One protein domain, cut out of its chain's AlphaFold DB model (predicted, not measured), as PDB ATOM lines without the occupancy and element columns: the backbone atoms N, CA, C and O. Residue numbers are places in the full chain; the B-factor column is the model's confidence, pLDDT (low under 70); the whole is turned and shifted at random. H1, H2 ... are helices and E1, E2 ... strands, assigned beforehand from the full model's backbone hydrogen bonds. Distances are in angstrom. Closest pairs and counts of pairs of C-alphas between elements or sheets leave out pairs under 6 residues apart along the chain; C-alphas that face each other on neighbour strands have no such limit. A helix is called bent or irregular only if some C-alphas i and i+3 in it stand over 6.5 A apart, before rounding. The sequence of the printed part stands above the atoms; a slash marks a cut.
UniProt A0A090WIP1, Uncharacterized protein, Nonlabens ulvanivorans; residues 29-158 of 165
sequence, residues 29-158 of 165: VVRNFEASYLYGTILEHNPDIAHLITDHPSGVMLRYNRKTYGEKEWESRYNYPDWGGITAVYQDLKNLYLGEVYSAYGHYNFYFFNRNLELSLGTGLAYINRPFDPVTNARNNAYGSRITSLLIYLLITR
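Overview. This is residues 29 to 158 of the 165 residues of an uncharacterized protein of Nonlabens ulvanivorans (UniProt A0A090WIP1). The domain is one long sheet of six antiparallel strands, twisted and curled like an open trough, its edge strands E1 and E6 apart. No named helix covers a face of it: the short helix H2 lies beyond one end of the trough, and the short helix H1 and the long link of residues 129 to 146 lie toward the other. The printed part has 130 residues with two named helices and six named strands, along the chain E1 H1 E2 H2 E3 E4 E5 E6; the sheet's order is E1 - E2 - E3 - E4 - E5 - E6. The class is mostly strand, and the whole is loose, with a radius of gyration of the C-alphas of 17.3 A and spans of 55 by 24 by 24 A.

Arrangement. E1, residues 31 to 39, is an edge strand and the antiparallel neighbour of E2, residues 58 to 66, at 164 degrees, with N 34 and O 63 2.8 A apart, within hydrogen-bond range. Between them in the chain is H1, residues 47 to 52, which is not on the sheet. E2 is antiparallel to E3, residues 82 to 92, at 167 degrees, with N 62 and O 88 at 2.8 A. H2, residues 73 to 77, comes between these two in the chain and is not on the sheet; H1 and H2 are apart. E3 and E4, residues 100 to 112, form a hairpin at 146 degrees, with N 89 and O 103 at 2.8 A. E4 and E5, residues 117 to 128, form a hairpin at 160 degrees, with N 110 and O 119 at 2.8 A. E5 and E6, residues 147 to 157, form a hairpin at 158 degrees, with N 120 and O 154 at 2.8 A. E3 to E6 are a meander, each strand the antiparallel neighbour of the one before. E3 bends by 61 degrees at residue 85, E4 by 69 degrees at residue 106 and E5 by 67 degrees at residue 124. From edge to edge the strands' lines turn by 81 degrees and the way across the sheet by 78 degrees. In H1, 0 of 2 O i to N i+4 pairs and 2 of 3 O i to N i+3 pairs are within hydrogen-bond range; in H2 these are 0 of 1 and 1 of 2.

Along the chain. E1 begins at C-alpha 31, (170.173, 169.835, 286.244), and is 25.8 A long. H1 measures 10.0 A and is irregular, C-alphas 48 and 51 being 7.4 A apart. E2 is 26.3 A long, H2 7.3 A and E3 28.3 A. E4, the longest strand by residues, runs 33.2 A from C-alpha 100 at (190.498, 181.309, 303.948). E5 is 30.8 A and E6 31.0 A long, E6 ending at C-alpha 157, (188.489, 165.459, 281.715).

Size, cuts and confidence. The two C-alphas farthest apart, those of Glu 73 and Val 135, are 55.7 A from each other. The printed part has no cut. The link E5 to E6, 18 residues, is long. The mean pLDDT of the printed part is 92.9, and no printed residue is under 70.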
ATOM      1  N   VAL A  29     165.047 170.199 280.751       70.81
ATOM      2  CA  VAL A  29     166.139 170.884 281.448       70.81
ATOM      3  C   VAL A  29     166.777 169.913 282.434       70.81
ATOM      4  O   VAL A  29     166.261 169.711 283.535       70.81
ATOM      5  N   VAL A  30     167.913 169.325 282.063       83.94
ATOM      6  CA  VAL A  30     168.689 168.481 282.981       83.94
ATOM      7  C   VAL A  30     169.525 169.371 283.898       83.94
ATOM      8  O   VAL A  30     170.206 170.299 283.453       83.94
ATOM      9  N   ARG A  31     169.453 169.100 285.201       89.44
ATOM     10  CA  ARG A  31     170.173 169.835 286.244       89.44
ATOM     11  C   ARG A  31     171.069 168.870 286.995       89.44
ATOM     12  O   ARG A  31     170.587 167.844 287.465       89.44
ATOM     13  N   ASN A  32     172.334 169.237 287.149       89.94
ATOM     14  CA  ASN A  32     173.312 168.441 287.875       89.94
ATOM     15  C   ASN A  32     173.825 169.228 289.074       89.94
ATOM     16  O   ASN A  32     174.084 170.429 288.975       89.94
ATOM     17  N   PHE A  33     173.996 168.527 290.186       94.25
ATOM     18  CA  PHE A  33     174.677 169.035 291.362       94.25
ATOM     19  C   PHE A  33     175.937 168.202 291.583       94.25
ATOM     20  O   PHE A  33     175.874 166.975 291.589       94.25
ATOM     21  N   GLU A  34     177.075 168.867 291.726       94.06
ATOM     22  CA  GLU A  34     178.381 168.238 291.903       94.06
ATOM     23  C   GLU A  34     179.031 168.799 293.168       94.06
ATOM     24  O   GLU A  34     179.020 170.010 293.393       94.06
ATOM     25  N   ALA A  35     179.611 167.918 293.978       96.69
ATOM     26  CA  ALA A  35     180.429 168.282 295.123       96.69
ATOM     27  C   ALA A  35     181.824 167.684 294.937       96.69
ATOM     28  O   ALA A  35     181.951 166.489 294.671       96.69
ATOM     29  N   SER A  36     182.853 168.512 295.089       96.50
ATOM     30  CA  SER A  36     184.244 168.124 294.867       96.50
ATOM     31  C   SER A  36     185.126 168.616 296.003       96.50
ATOM     32  O   SER A  36     184.969 169.739 296.481       96.50
ATOM     33  N   TYR A  37     186.090 167.791 296.396       97.44
ATOM     34  CA  TYR A  37     187.198 168.216 297.243       97.44
ATOM     35  C   TYR A  37     188.320 168.779 296.366       97.44
ATOM     36  O   TYR A  37     188.652 168.202 295.331       97.44
ATOM     37  N   LEU A  38     188.884 169.913 296.770       96.44
ATOM     38  CA  LEU A  38     189.984 170.581 296.090       96.44
ATOM     39  C   LEU A  38     191.262 170.401 296.900       96.44
ATOM     40  O   LEU A  38     191.257 170.570 298.117       96.44
ATOM     41  N   TYR A  39     192.357 170.118 296.208       97.00
ATOM     42  CA  TYR A  39     193.699 170.099 296.768       97.00
ATOM     43  C   TYR A  39     194.684 170.507 295.676       97.00
ATOM     44  O   TYR A  39     194.558 170.045 294.540       97.00
ATOM     45  N   GLY A  40     195.636 171.384 295.984       94.75
ATOM     46  CA  GLY A  40     196.549 171.891 294.965       94.75
ATOM     47  C   GLY A  40     197.708 172.701 295.518       94.75
ATOM     48  O   GLY A  40     198.044 172.623 296.693       94.75
ATOM     49  N   THR A  41     198.330 173.493 294.650       94.19
ATOM     50  CA  THR A  41     199.511 174.299 294.979       94.19
ATOM     51  C   THR A  41     199.319 175.713 294.452       94.19
ATOM     52  O   THR A  41     198.787 175.902 293.357       94.19
ATOM     53  N   ILE A  42     199.765 176.711 295.217       93.88
ATOM     54  CA  ILE A  42     199.836 178.094 294.739       93.88
ATOM     55  C   ILE A  42     201.066 178.210 293.841       93.88
ATOM     56  O   ILE A  42     202.181 177.934 294.275       93.88
ATOM     57  N   LEU A  43     200.868 178.610 292.588       92.94
ATOM     58  CA  LEU A  43     201.979 178.880 291.683       92.94
ATOM     59  C   LEU A  43     202.586 180.252 292.001       92.94
ATOM     60  O   LEU A  43     201.880 181.268 292.022       92.94
ATOM     61  N   GLU A  44     203.901 180.271 292.220       93.38
ATOM     62  CA  GLU A  44     204.680 181.493 292.415       93.38
ATOM     63  C   GLU A  44     204.763 182.269 291.093       93.38
ATOM     64  O   GLU A  44     205.623 182.040 290.249       93.38
ATOM     65  N   HIS A  45     203.813 183.178 290.895       90.19
ATOM     66  CA  HIS A  45     203.749 184.060 289.729       90.19
ATOM     67  C   HIS A  45     204.438 185.413 289.973       90.19
ATOM     68  O   HIS A  45     204.590 186.199 289.040       90.19
ATOM     69  N   ASN A  46     204.833 185.691 291.221       92.62
ATOM     70  CA  ASN A  46     205.621 186.847 291.639       92.62
ATOM     71  C   ASN A  46     206.491 186.443 292.854       92.62
ATOM     72  O   ASN A  46     205.928 185.915 293.817       92.62
ATOM     73  N   PRO A  47     207.815 186.696 292.863       93.38
ATOM     74  CA  PRO A  47     208.673 186.408 294.018       93.38
ATOM     75  C   PRO A  47     208.203 187.063 295.321       93.38
ATOM     76  O   PRO A  47     208.427 186.519 296.402       93.38
ATOM     77  N   ASP A  48     207.488 188.186 295.240       92.75
ATOM     78  CA  ASP A  48     206.966 188.880 296.415       92.75
ATOM     79  C   ASP A  48     205.944 188.055 297.204       92.75
ATOM     80  O   ASP A  48     205.692 188.383 298.355       92.75
ATOM     81  N   ILE A  49     205.329 187.016 296.626       92.50
ATOM     82  CA  ILE A  49     204.362 186.161 297.338       92.50
ATOM     83  C   ILE A  49     204.964 184.839 297.820       92.50
ATOM     84  O   ILE A  49     204.260 184.065 298.469       92.50
ATOM     85  N   ALA A  50     206.238 184.557 297.530       93.62
ATOM     86  CA  ALA A  50     206.863 183.271 297.842       93.62
ATOM     87  C   ALA A  50     206.766 182.923 299.340       93.62
ATOM     88  O   ALA A  50     206.486 181.784 299.704       93.62
ATOM     89  N   HIS A  51     206.889 183.919 300.225       91.44
ATOM     90  CA  HIS A  51     206.769 183.733 301.679       91.44
ATOM     91  C   HIS A  51     205.349 183.397 302.158       91.44
ATOM     92  O   HIS A  51     205.167 183.022 303.319       91.44
ATOM     93  N   LEU A  52     204.336 183.564 301.304       92.75
ATOM     94  CA  LEU A  52     202.943 183.221 301.594       92.75
ATOM     95  C   LEU A  52     202.582 181.801 301.144       92.75
ATOM     96  O   LEU A  52     201.572 181.261 301.595       92.75
ATOM     97  N   ILE A  53     203.409 181.180 300.300       92.88
ATOM     98  CA  ILE A  53     203.215 179.816 299.803       92.88
ATOM     99  C   ILE A  53     203.862 178.849 300.798       92.88
ATOM    100  O   ILE A  53     205.002 178.423 300.638       92.88
ATOM    101  N   THR A  54     203.146 178.550 301.880       93.81
ATOM    102  CA  THR A  54     203.670 177.720 302.980       93.81
ATOM    103  C   THR A  54     203.281 176.252 302.893       93.81
ATOM    104  O   THR A  54     203.992 175.414 303.436       93.81
ATOM    105  N   ASP A  55     202.155 175.943 302.254       94.50
ATOM    106  CA  ASP A  55     201.613 174.588 302.144       94.50
ATOM    107  C   ASP A  55     200.601 174.525 300.980       94.50
ATOM    108  O   ASP A  55     200.373 175.512 300.274       94.50
ATOM    109  N   HIS A  56     199.993 173.362 300.776       96.06
ATOM    110  CA  HIS A  56     199.034 173.060 299.724       96.06
ATOM    111  C   HIS A  56     197.605 173.473 300.110       96.06
ATOM    112  O   HIS A  56     197.034 172.903 301.048       96.06
ATOM    113  N   PRO A  57     196.968 174.417 299.388       97.06
ATOM    114  CA  PRO A  57     195.583 174.772 299.649       97.06
ATOM    115  C   PRO A  57     194.633 173.592 299.488       97.06
ATOM    116  O   PRO A  57     194.779 172.764 298.585       97.06
ATOM    117  N   SER A  58     193.599 173.575 300.323       98.06
ATOM    118  CA  SER A  58     192.533 172.574 300.288       98.06
ATOM    119  C   SER A  58     191.167 173.238 300.335       98.06
ATOM    120  O   SER A  58     191.028 174.300 300.935       98.06
ATOM    121  N   GLY A  59     190.137 172.613 299.778       97.69
ATOM    122  CA  GLY A  59     188.817 173.228 299.747       97.69
ATOM    123  C   GLY A  59     187.686 172.294 299.366       97.69
ATOM    124  O   GLY A  59     187.883 171.115 299.086       97.69
ATOM    125  N   VAL A  60     186.482 172.851 299.333       98.38
ATOM    126  CA  VAL A  60     185.277 172.176 298.852       98.38
ATOM    127  C   VAL A  60     184.609 173.068 297.818       98.38
ATOM    128  O   VAL A  60     184.433 174.266 298.035       98.38
ATOM    129  N   MET A  61     184.229 172.471 296.696       97.94
ATOM    130  CA  MET A  61     183.525 173.117 295.597       97.94
ATOM    131  C   MET A  61     182.158 172.466 295.417       97.94
ATOM    132  O   MET A  61     182.061 171.248 295.287       97.94
ATOM    133  N   LEU A  62     181.116 173.288 295.358       98.12
ATOM    134  CA  LEU A  62     179.753 172.880 295.041       98.12
ATOM    135  C   LEU A  62     179.337 173.542 293.733       98.12
ATOM    136  O   LEU A  62     179.291 174.770 293.653       98.12
ATOM    137  N   ARG A  63     179.026 172.741 292.715       96.31
ATOM    138  CA  ARG A  63     178.625 173.223 291.390       96.31
ATOM    139  C   ARG A  63     177.189 172.822 291.111       96.31
ATOM    140  O   ARG A  63     176.827 171.653 291.198       96.31
ATOM    141  N   TYR A  64     176.393 173.792 290.695       95.88
ATOM    142  CA  TYR A  64     175.098 173.580 290.079       95.88
ATOM    143  C   TYR A  64     175.215 173.863 288.581       95.88
ATOM    144  O   TYR A  64     175.622 174.951 288.172       95.88
ATOM    145  N   ASN A  65     174.858 172.878 287.763       93.31
ATOM    146  CA  ASN A  65     174.936 172.933 286.310       93.31
ATOM    147  C   ASN A  65     173.540 172.773 285.704       93.31
ATOM    148  O   ASN A  65     172.818 171.834 286.041       93.31
ATOM    149  N   ARG A  66     173.191 173.639 284.751       89.38
ATOM    150  CA  ARG A  66     172.038 173.460 283.862       89.38
ATOM    151  C   ARG A  66     172.551 173.010 282.494       89.38
ATOM    152  O   ARG A  66     173.197 173.791 281.799       89.38
ATOM    153  N   LYS A  67     172.270 171.763 282.114       86.00
ATOM    154  CA  LYS A  67     172.607 171.238 280.784       86.00
ATOM    155  C   LYS A  67     171.648 171.802 279.742       86.00
ATOM    156  O   LYS A  67     170.475 172.047 280.030       86.00
ATOM    157  N   THR A  68     172.162 172.000 278.538       81.69
ATOM    158  CA  THR A  68     171.439 172.594 277.412       81.69
ATOM    159  C   THR A  68     171.396 171.586 276.272       81.69
ATOM    160  O   THR A  68     172.339 170.819 276.077       81.69
ATOM    161  N   TYR A  69     170.277 171.543 275.549       78.69
ATOM    162  CA  TYR A  69     170.037 170.542 274.502       78.69
ATOM    163  C   TYR A  69     169.458 171.147 273.219       78.69
ATOM    164  O   TYR A  69     168.810 170.448 272.448       78.69
ATOM    165  N   GLY A  70     169.705 172.431 272.953       75.56
ATOM    166  CA  GLY A  70     169.243 173.092 271.734       75.56
ATOM    167  C   GLY A  70     167.962 173.889 271.934       75.56
ATOM    168  O   GLY A  70     167.193 174.019 270.990       75.56
ATOM    169  N   GLU A  71     167.735 174.432 273.137       77.12
ATOM    170  CA  GLU A  71     166.637 175.384 273.378       77.12
ATOM    171  C   GLU A  71     166.839 176.670 272.564       77.12
ATOM    172  O   GLU A  71     165.883 177.375 272.248       77.12
ATOM    173  N   LYS A  72     168.094 176.998 272.241       79.81
ATOM    174  CA  LYS A  72     168.464 178.177 271.458       79.81
ATOM    175  C   LYS A  72     169.337 177.773 270.277       79.81
ATOM    176  O   LYS A  72     170.224 176.934 270.411       79.81
ATOM    177  N   GLU A  73     169.156 178.446 269.142       81.69
ATOM    178  CA  GLU A  73     169.880 178.158 267.891       81.69
ATOM    179  C   GLU A  73     171.410 178.214 268.034       81.69
ATOM    180  O   GLU A  73     172.134 177.484 267.360       81.69
ATOM    181  N   TRP A  74     171.926 179.067 268.923       82.00
ATOM    182  CA  TRP A  74     173.367 179.186 269.151       82.00
ATOM    183  C   TRP A  74     173.954 177.989 269.907       82.00
ATOM    184  O   TRP A  74     175.156 177.756 269.806       82.00
ATOM    185  N   GLU A  75     173.147 177.217 270.640       84.12
ATOM    186  CA  GLU A  75     173.648 176.101 271.448       84.12
ATOM    187  C   GLU A  75     174.269 175.028 270.548       84.12
ATOM    188  O   GLU A  75     175.400 174.615 270.795       84.12
ATOM    189  N   SER A  76     173.615 174.654 269.442       83.06
ATOM    190  CA  SER A  76     174.152 173.658 268.501       83.06
ATOM    191  C   SER A  76     175.447 174.122 267.822       83.06
ATOM    192  O   SER A  76     176.369 173.325 267.647       83.06
ATOM    193  N   ARG A  77     175.571 175.424 267.519       84.81
ATOM    194  CA  ARG A  77     176.781 176.020 266.921       84.81
ATOM    195  C   ARG A  77     178.019 175.856 267.809       84.81
ATOM    196  O   ARG A  77     179.124 175.764 267.282       84.81
ATOM    197  N   TYR A  78     177.839 175.805 269.128       82.06
ATOM    198  CA  TYR A  78     178.922 175.693 270.113       82.06
ATOM    199  C   TYR A  78     178.920 174.356 270.869       82.06
ATOM    200  O   TYR A  78     179.427 174.280 271.987       82.06
ATOM    201  N   ASN A  79     178.372 173.295 270.265       83.81
ATOM    202  CA  ASN A  79     178.346 171.948 270.845       83.81
ATOM    203  C   ASN A  79     177.583 171.853 272.191       83.81
ATOM    204  O   ASN A  79     177.929 171.073 273.082       83.81
ATOM    205  N   TYR A  80     176.508 172.631 272.317       86.12
ATOM    206  CA  TYR A  80     175.571 172.685 273.442       86.12
ATOM    207  C   TYR A  80     176.260 172.955 274.792       86.12
ATOM    208  O   TYR A  80     176.333 172.071 275.655       86.12
ATOM    209  N   PRO A  81     176.831 174.159 274.978       88.00
ATOM    210  CA  PRO A  81     177.495 174.512 276.223       88.00
ATOM    211  C   PRO A  81     176.474 174.706 277.344       88.00
ATOM    212  O   PRO A  81     175.386 175.247 277.125       88.00
ATOM    213  N   ASP A  82     176.831 174.316 278.566       89.12
ATOM    214  CA  ASP A  82     175.977 174.585 279.722       89.12
ATOM    215  C   ASP A  82     175.989 176.089 280.005       89.12
ATOM    216  O   ASP A  82     177.061 176.705 280.045       89.12
ATOM    217  N   TRP A  83     174.818 176.676 280.255       85.50
ATOM    218  CA  TRP A  83     174.699 178.082 280.643       85.50
ATOM    219  C   TRP A  83     173.874 178.245 281.916       85.50
ATOM    220  O   TRP A  83     172.972 177.459 282.208       85.50
ATOM    221  N   GLY A  84     174.179 179.298 282.678       82.88
ATOM    222  CA  GLY A  84     173.507 179.573 283.950       82.88
ATOM    223  C   GLY A  84     173.935 178.635 285.080       82.88
ATOM    224  O   GLY A  84     173.158 178.404 286.006       82.88
ATOM    225  N   GLY A  85     175.145 178.075 284.993       90.75
ATOM    226  CA  GLY A  85     175.757 177.353 286.099       90.75
ATOM    227  C   GLY A  85     176.177 178.311 287.211       90.75
ATOM    228  O   GLY A  85     176.531 179.461 286.948       90.75
ATOM    229  N   ILE A  86     176.119 177.838 288.454       96.31
ATOM    230  CA  ILE A  86     176.579 178.576 289.635       96.31
ATOM    231  C   ILE A  86     177.488 177.659 290.437       96.31
ATOM    232  O   ILE A  86     177.163 176.490 290.647       96.31
ATOM    233  N   THR A  87     178.613 178.185 290.899       97.75
ATOM    234  CA  THR A  87     179.539 177.465 291.768       97.75
ATOM    235  C   THR A  87     179.816 178.269 293.025       97.75
ATOM    236  O   THR A  87     180.012 179.482 292.960       97.75
ATOM    237  N   ALA A  88     179.862 177.576 294.160       98.19
ATOM    238  CA  ALA A  88     180.376 178.091 295.417       98.19
ATOM    239  C   ALA A  88     181.615 177.289 295.827       98.19
ATOM    240  O   ALA A  88     181.641 176.065 295.684       98.19
ATOM    241  N   VAL A  89     182.638 177.971 296.332       98.25
ATOM    242  CA  VAL A  89     183.900 177.351 296.747       98.25
ATOM    243  C   VAL A  89     184.324 177.899 298.095       98.25
ATOM    244  O   VAL A  89     184.371 179.111 298.289       98.25
ATOM    245  N   TYR A  90     184.682 176.999 298.997       98.31
ATOM    246  CA  TYR A  90     185.471 177.303 300.181       98.31
ATOM    247  C   TYR A  90     186.890 176.786 299.964       98.31
ATOM    248  O   TYR A  90     187.062 175.649 299.525       98.31
ATOM    249  N   GLN A  91     187.892 177.601 300.277       97.69
ATOM    250  CA  GLN A  91     189.296 177.234 300.155       97.69
ATOM    251  C   GLN A  91     190.095 177.756 301.351       97.69
ATOM    252  O   GLN A  91     190.118 178.951 301.625       97.69
ATOM    253  N   ASP A  92     190.788 176.853 302.032       97.50
ATOM    254  CA  ASP A  92     191.783 177.149 303.056       97.50
ATOM    255  C   ASP A  92     193.166 177.214 302.393       97.50
ATOM    256  O   ASP A  92     193.607 176.246 301.764       97.50
ATOM    257  N   LEU A  93     193.838 178.363 302.510       96.56
ATOM    258  CA  LEU A  93     195.142 178.627 301.894       96.56
ATOM    259  C   LEU A  93     196.319 178.146 302.754       96.56
ATOM    260  O   LEU A  93     197.465 178.357 302.365       96.56
ATOM    261  N   LYS A  94     196.051 177.518 303.910       96.06
ATOM    262  CA  LYS A  94     197.059 176.926 304.807       96.06
ATOM    263  C   LYS A  94     198.174 177.894 305.205       96.06
ATOM    264  O   LYS A  94     199.308 177.509 305.483       96.06
ATOM    265  N   ASN A  95     197.831 179.175 305.269       95.81
ATOM    266  CA  ASN A  95     198.736 180.238 305.655       95.81
ATOM    267  C   ASN A  95     198.006 181.218 306.572       95.81
ATOM    268  O   ASN A  95     196.908 181.675 306.264       95.81
ATOM    269  N   LEU A  96     198.621 181.575 307.699       94.00
ATOM    270  CA  LEU A  96     198.003 182.461 308.689       94.00
ATOM    271  C   LEU A  96     197.740 183.879 308.151       94.00
ATOM    272  O   LEU A  96     196.827 184.539 308.640       94.00
ATOM    273  N   TYR A  97     198.493 184.358 307.163       95.25
ATOM    274  CA  TYR A  97     198.315 185.694 306.586       95.25
ATOM    275  C   TYR A  97     197.290 185.712 305.449       95.25
ATOM    276  O   TYR A  97     196.570 186.699 305.306       95.25
ATOM    277  N   LEU A  98     197.196 184.625 304.676       94.88
ATOM    278  CA  LEU A  98     196.209 184.477 303.600       94.88
ATOM    279  C   LEU A  98     194.833 184.029 304.117       94.88
ATOM    280  O   LEU A  98     193.806 184.491 303.627       94.88
ATOM    281  N   GLY A  99     194.818 183.150 305.121       95.50
ATOM    282  CA  GLY A  99     193.613 182.610 305.735       95.50
ATOM    283  C   GLY A  99     192.789 181.739 304.788       95.50
ATOM    284  O   GLY A  99     193.284 180.776 304.208       95.50
ATOM    285  N   GLU A 100     191.510 182.072 304.674       97.50
ATOM    286  CA  GLU A 100     190.498 181.309 303.948       97.50
ATOM    287  C   GLU A 100     189.757 182.219 302.968       97.50
ATOM    288  O   GLU A 100     189.517 183.406 303.230       97.50
ATOM    289  N   VAL A 101     189.341 181.626 301.857       97.75
ATOM    290  CA  VAL A 101     188.635 182.292 300.771       97.75
ATOM    291  C   VAL A 101     187.311 181.587 300.520       97.75
ATOM    292  O   VAL A 101     187.246 180.370 300.355       97.75
ATOM    293  N   TYR A 102     186.251 182.381 300.452       98.31
ATOM    294  CA  TYR A 102     184.905 181.938 300.120       98.31
ATOM    295  C   TYR A 102     184.523 182.607 298.812       98.31
ATOM    296  O   TYR A 102     184.518 183.829 298.735       98.31
ATOM    297  N   SER A 103     184.212 181.853 297.771       97.88
ATOM    298  CA  SER A 103     183.864 182.430 296.476       97.88
ATOM    299  C   SER A 103     182.562 181.887 295.928       97.88
ATOM    300  O   SER A 103     182.165 180.758 296.211       97.88
ATOM    301  N   ALA A 104     181.896 182.726 295.146       98.12
ATOM    302  CA  ALA A 104     180.703 182.372 294.408       98.12
ATOM    303  C   ALA A 104     180.779 183.003 293.020       98.12
ATOM    304  O   ALA A 104     181.075 184.193 292.877       98.12
ATOM    305  N   TYR A 105     180.521 182.205 291.993       97.69
ATOM    306  CA  TYR A 105     180.618 182.649 290.612       97.69
ATOM    307  C   TYR A 105     179.601 181.955 289.717       97.69
ATOM    308  O   TYR A 105     179.200 180.816 289.956       97.69
ATOM    309  N   GLY A 106     179.186 182.669 288.672       97.12
ATOM    310  CA  GLY A 106     178.459 182.077 287.559       97.12
ATOM    311  C   GLY A 106     179.450 181.497 286.559       97.12
ATOM    312  O   GLY A 106     180.525 182.070 286.361       97.12
ATOM    313  N   HIS A 107     179.108 180.382 285.921       96.25
ATOM    314  CA  HIS A 107     179.989 179.733 284.951       96.25
ATOM    315  C   HIS A 107     179.259 179.174 283.727       96.25
ATOM    316  O   HIS A 107     178.056 178.900 283.747       96.25
ATOM    317  N   TYR A 108     180.039 179.005 282.661       94.06
ATOM    318  CA  TYR A 108     179.677 178.349 281.409       94.06
ATOM    319  C   TYR A 108     180.586 177.148 281.188       94.06
ATOM    320  O   TYR A 108     181.796 177.281 281.352       94.06
ATOM    321  N   ASN A 109     180.025 176.016 280.759       94.31
ATOM    322  CA  ASN A 109     180.809 174.823 280.426       94.31
ATOM    323  C   ASN A 109     180.819 174.609 278.915       94.31
ATOM    324  O   ASN A 109     179.781 174.328 278.320       94.31
ATOM    325  N   PHE A 110     181.997 174.701 278.308       92.69
ATOM    326  CA  PHE A 110     182.230 174.378 276.906       92.69
ATOM    327  C   PHE A 110     182.785 172.965 276.780       92.69
ATOM    328  O   PHE A 110     183.578 172.527 277.613       92.69
ATOM    329  N   TYR A 111     182.393 172.260 275.722       91.81
ATOM    330  CA  TYR A 111     182.762 170.865 275.531       91.81
ATOM    331  C   TYR A 111     183.560 170.650 274.254       91.81
ATOM    332  O   TYR A 111     183.109 170.994 273.159       91.81
ATOM    333  N   PHE A 112     184.697 169.977 274.394       89.81
ATOM    334  CA  PHE A 112     185.593 169.603 273.304       89.81
ATOM    335  C   PHE A 112     185.742 168.084 273.221       89.81
ATOM    336  O   PHE A 112     185.352 167.359 274.140       89.81
ATOM    337  N   PHE A 113     186.295 167.606 272.103       89.88
ATOM    338  CA  PHE A 113     186.620 166.193 271.876       89.88
ATOM    339  C   PHE A 113     185.451 165.255 272.212       89.88
ATOM    340  O   PHE A 113     185.577 164.385 273.061       89.88
ATOM    341  N   ASN A 114     184.282 165.467 271.596       86.88
ATOM    342  CA  ASN A 114     183.069 164.678 271.861       86.88
ATOM    343  C   ASN A 114     182.627 164.678 273.338       86.88
ATOM    344  O   ASN A 114     182.122 163.674 273.838       86.88
ATOM    345  N   ARG A 115     182.787 165.826 274.015       86.62
ATOM    346  CA  ARG A 115     182.452 166.044 275.436       86.62
ATOM    347  C   ARG A 115     183.342 165.292 276.430       86.62
ATOM    348  O   ARG A 115     183.007 165.238 277.609       86.62
ATOM    349  N   ASN A 116     184.492 164.782 275.991       89.25
ATOM    350  CA  ASN A 116     185.509 164.223 276.884       89.25
ATOM    351  C   ASN A 116     186.301 165.299 277.638       89.25
ATOM    352  O   ASN A 116     186.922 165.004 278.656       89.25
ATOM    353  N   LEU A 117     186.278 166.543 277.158       92.62
ATOM    354  CA  LEU A 117     186.932 167.672 277.808       92.62
ATOM    355  C   LEU A 117     185.921 168.792 278.048       92.62
ATOM    356  O   LEU A 117     185.293 169.278 277.108       92.62
ATOM    357  N   GLU A 118     185.782 169.196 279.303       93.38
ATOM    358  CA  GLU A 118     184.934 170.290 279.769       93.38
ATOM    359  C   GLU A 118     185.829 171.468 280.172       93.38
ATOM    360  O   GLU A 118     186.634 171.356 281.093       93.38
ATOM    361  N   LEU A 119     185.683 172.602 279.487       95.06
ATOM    362  CA  LEU A 119     186.272 173.878 279.882       95.06
ATOM    363  C   LEU A 119     185.185 174.740 280.520       95.06
ATOM    364  O   LEU A 119     184.303 175.257 279.834       95.06
ATOM    365  N   SER A 120     185.274 174.915 281.828       95.19
ATOM    366  CA  SER A 120     184.406 175.785 282.605       95.19
ATOM    367  C   SER A 120     185.048 177.162 282.757       95.19
ATOM    368  O   SER A 120     186.113 177.296 283.361       95.19
ATOM    369  N   LEU A 121     184.378 178.192 282.244       96.06
ATOM    370  CA  LEU A 121     184.756 179.596 282.400       96.06
ATOM    371  C   LEU A 121     183.788 180.262 283.369       96.06
ATOM    372  O   LEU A 121     182.580 180.237 283.132       96.06
ATOM    373  N   GLY A 122     184.297 180.858 284.445       96.06
ATOM    374  CA  GLY A 122     183.458 181.478 285.465       96.06
ATOM    375  C   GLY A 122     183.925 182.860 285.888       96.06
ATOM    376  O   GLY A 122     185.116 183.158 285.873       96.06
ATOM    377  N   THR A 123     182.973 183.698 286.285       97.44
ATOM    378  CA  THR A 123     183.236 185.025 286.848       97.44
ATOM    379  C   THR A 123     182.315 185.305 288.028       97.44
ATOM    380  O   THR A 123     181.159 184.868 288.052       97.44
ATOM    381  N   GLY A 124     182.825 186.004 289.035       97.12
ATOM    382  CA  GLY A 124     182.069 186.280 290.248       97.12
ATOM    383  C   GLY A 124     182.859 187.048 291.287       97.12
ATOM    384  O   GLY A 124     183.657 187.926 290.960       97.12
ATOM    385  N   LEU A 125     182.606 186.719 292.550       97.88
ATOM    386  CA  LEU A 125     183.191 187.396 293.697       97.88
ATOM    387  C   LEU A 125     183.845 186.389 294.638       97.88
ATOM    388  O   LEU A 125     183.359 185.272 294.823       97.88
ATOM    389  N   ALA A 126     184.927 186.825 295.267       97.88
ATOM    390  CA  ALA A 126     185.575 186.112 296.353       97.88
ATOM    391  C   ALA A 126     185.645 187.006 297.592       97.88
ATOM    392  O   ALA A 126     186.015 188.177 297.509       97.88
ATOM    393  N   TYR A 127     185.282 186.432 298.733       98.19
ATOM    394  CA  TYR A 127     185.446 186.988 300.059       98.19
ATOM    395  C   TYR A 127     186.708 186.413 300.708       98.19
ATOM    396  O   TYR A 127     186.845 185.197 300.845       98.19
ATOM    397  N   ILE A 128     187.609 187.294 301.129       97.62
ATOM    398  CA  ILE A 128     188.866 186.964 301.801       97.62
ATOM    399  C   ILE A 128     188.733 187.332 303.277       97.62
ATOM    400  O   ILE A 128     188.463 188.487 303.630       97.62
ATOM    401  N   ASN A 129     188.934 186.355 304.161       96.94
ATOM    402  CA  ASN A 129     188.769 186.572 305.599       96.94
ATOM    403  C   ASN A 129     189.902 187.429 306.209       96.94
ATOM    404  O   ASN A 129     189.666 188.161 307.178       96.94
ATOM    405  N   ARG A 130     191.105 187.394 305.619       96.69
ATOM    406  CA  ARG A 130     192.315 188.088 306.083       96.69
ATOM    407  C   ARG A 130     192.969 188.897 304.957       96.69
ATOM    408  O   ARG A 130     194.002 188.477 304.454       96.69
ATOM    409  N   PRO A 131     192.408 190.045 304.540       96.50
ATOM    410  CA  PRO A 131     193.087 190.933 303.593       96.50
ATOM    411  C   PRO A 131     194.317 191.599 304.236       96.50
ATOM    412  O   PRO A 131     194.540 191.481 305.445       96.50
ATOM    413  N   PHE A 132     195.089 192.319 303.428       96.62
ATOM    414  CA  PHE A 132     196.140 193.227 303.864       96.62
ATOM    415  C   PHE A 132     195.594 194.242 304.868       96.62
ATOM    416  O   PHE A 132     194.559 194.873 304.643       96.62
ATOM    417  N   ASP A 133     196.332 194.429 305.952       95.25
ATOM    418  CA  ASP A 133     196.098 195.496 306.913       95.25
ATOM    419  C   ASP A 133     197.461 195.954 307.451       95.25
ATOM    420  O   ASP A 133     198.228 195.113 307.924       95.25
ATOM    421  N   PRO A 134     197.799 197.253 307.395       94.25
ATOM    422  CA  PRO A 134     199.142 197.726 307.729       94.25
ATOM    423  C   PRO A 134     199.521 197.516 309.203       94.25
ATOM    424  O   PRO A 134     200.706 197.551 309.528       94.25
ATOM    425  N   VAL A 135     198.549 197.297 310.093       95.50
ATOM    426  CA  VAL A 135     198.771 197.121 311.535       95.50
ATOM    427  C   VAL A 135     198.711 195.645 311.927       95.50
ATOM    428  O   VAL A 135     199.552 195.167 312.684       95.50
ATOM    429  N   THR A 136     197.725 194.910 311.415       95.38
ATOM    430  CA  THR A 136     197.389 193.552 311.866       95.38
ATOM    431  C   THR A 136     197.800 192.451 310.887       95.38
ATOM    432  O   THR A 136     198.010 191.318 311.319       95.38
ATOM    433  N   ASN A 137     197.956 192.752 309.591       95.88
ATOM    434  CA  ASN A 137     198.281 191.765 308.555       95.88
ATOM    435  C   ASN A 137     199.146 192.341 307.418       95.88
ATOM    436  O   ASN A 137     198.861 192.155 306.233       95.88
ATOM    437  N   ALA A 138     200.230 193.037 307.769       94.25
ATOM    438  CA  ALA A 138     201.084 193.714 306.789       94.25
ATOM    439  C   ALA A 138     201.845 192.741 305.864       94.25
ATOM    440  O   ALA A 138     202.393 193.148 304.844       94.25
ATOM    441  N   ARG A 139     201.896 191.448 306.218       93.00
ATOM    442  CA  ARG A 139     202.565 190.402 305.431       93.00
ATOM    443  C   ARG A 139     201.733 189.894 304.256       93.00
ATOM    444  O   ARG A 139     202.319 189.310 303.348       93.00
ATOM    445  N   ASN A 140     200.410 190.087 304.264       94.19
ATOM    446  CA  ASN A 140     199.563 189.696 303.141       94.19
ATOM    447  C   ASN A 140     199.625 190.754 302.035       94.19
ATOM    448  O   ASN A 140     198.818 191.671 302.003       94.19
ATOM    449  N   ASN A 141     200.553 190.604 301.102       92.00
ATOM    450  CA  ASN A 141     200.641 191.439 299.905       92.00
ATOM    451  C   ASN A 141     199.868 190.868 298.699       92.00
ATOM    452  O   ASN A 141     199.982 191.404 297.601       92.00
ATOM    453  N   ALA A 142     199.076 189.806 298.891       91.56
ATOM    454  CA  ALA A 142     198.299 189.168 297.830       91.56
ATOM    455  C   ALA A 142     196.891 189.770 297.680       91.56
ATOM    456  O   ALA A 142     196.395 189.922 296.565       91.56
ATOM    457  N   TYR A 143     196.236 190.130 298.791       92.31
ATOM    458  CA  TYR A 143     194.839 190.580 298.786       92.31
ATOM    459  C   TYR A 143     194.648 191.906 299.518       92.31
ATOM    460  O   TYR A 143     194.714 191.950 300.739       92.31
ATOM    461  N   GLY A 144     194.326 192.981 298.794       92.94
ATOM    462  CA  GLY A 144     194.115 194.311 299.390       92.94
ATOM    463  C   GLY A 144     192.736 194.549 300.023       92.94
ATOM    464  O   GLY A 144     192.584 195.463 300.826       92.94
ATOM    465  N   SER A 145     191.729 193.739 299.681       94.75
ATOM    466  CA  SER A 145     190.325 193.965 300.055       94.75
ATOM    467  C   SER A 145     189.645 192.677 300.505       94.75
ATOM    468  O   SER A 145     190.008 191.589 300.068       94.75
ATOM    469  N   ARG A 146     188.601 192.799 301.340       96.12
ATOM    470  CA  ARG A 146     187.776 191.649 301.761       96.12
ATOM    471  C   ARG A 146     186.950 191.052 300.633       96.12
ATOM    472  O   ARG A 146     186.590 189.894 300.733       96.12
ATOM    473  N   ILE A 147     186.611 191.833 299.610       97.44
ATOM    474  CA  ILE A 147     185.852 191.374 298.447       97.44
ATOM    475  C   ILE A 147     186.658 191.724 297.203       97.44
ATOM    476  O   ILE A 147     187.086 192.867 297.048       97.44
ATOM    477  N   THR A 148     186.846 190.746 296.323       96.25
ATOM    478  CA  THR A 148     187.496 190.919 295.021       96.25
ATOM    479  C   THR A 148     186.656 190.297 293.916       96.25
ATOM    480  O   THR A 148     185.872 189.375 294.162       96.25
ATOM    481  N   SER A 149     186.834 190.784 292.689       96.44
ATOM    482  CA  SER A 149     186.383 190.061 291.505       96.44
ATOM    483  C   SER A 149     187.168 188.759 291.358       96.44
ATOM    484  O   SER A 149     188.344 188.668 291.721       96.44
ATOM    485  N   LEU A 150     186.495 187.742 290.835       95.88
ATOM    486  CA  LEU A 150     187.050 186.425 290.571       95.88
ATOM    487  C   LEU A 150     186.826 186.080 289.104       95.88
ATOM    488  O   LEU A 150     185.709 186.194 288.607       95.88
ATOM    489  N   LEU A 151     187.878 185.602 288.450       96.25
ATOM    490  CA  LEU A 151     187.832 184.955 287.147       96.25
ATOM    491  C   LEU A 151     188.446 183.565 287.305       96.25
ATOM    492  O   LEU A 151     189.539 183.440 287.857       96.25
ATOM    493  N   ILE A 152     187.744 182.531 286.851       95.62
ATOM    494  CA  ILE A 152     188.163 181.142 287.031       95.62
ATOM    495  C   ILE A 152     188.104 180.372 285.715       95.62
ATOM    496  O   ILE A 152     187.154 180.486 284.936       95.62
ATOM    497  N   TYR A 153     189.133 179.557 285.512       95.56
ATOM    498  CA  TYR A 153     189.249 178.593 284.430       95.56
ATOM    499  C   TYR A 153     189.372 177.218 285.069       95.56
ATOM    500  O   TYR A 153     190.280 176.982 285.863       95.56
ATOM    501  N   LEU A 154     188.455 176.318 284.740       95.00
ATOM    502  CA  LEU A 154     188.458 174.955 285.248       95.00
ATOM    503  C   LEU A 154     188.389 173.992 284.070       95.00
ATOM    504  O   LEU A 154     187.464 174.051 283.267       95.00
ATOM    505  N   LEU A 155     189.382 173.114 283.969       95.06
ATOM    506  CA  LEU A 155     189.455 172.092 282.936       95.06
ATOM    507  C   LEU A 155     189.190 170.728 283.568       95.06
ATOM    508  O   LEU A 155     189.884 170.340 284.505       95.06
ATOM    509  N   ILE A 156     188.184 170.015 283.070       93.12
ATOM    510  CA  ILE A 156     187.793 168.700 283.578       93.12
ATOM    511  C   ILE A 156     187.819 167.706 282.423       93.12
ATOM    512  O   ILE A 156     187.146 167.887 281.408       93.12
ATOM    513  N   THR A 157     188.564 166.623 282.596       92.25
ATOM    514  CA  THR A 157     188.489 165.459 281.715       92.25
ATOM    515  C   THR A 157     187.388 164.529 282.206       92.25
ATOM    516  O   THR A 157     187.371 164.134 283.372       92.25
ATOM    517  N   ARG A 158     186.453 164.184 281.324       83.31
ATOM    518  CA  ARG A 158     185.377 163.228 281.589       83.31
ATOM    519  C   ARG A 158     185.669 161.948 280.808       83.31
ATOM    520  O   ARG A 158     185.801 161.974 279.580       83.31
TER     521      ARG A 158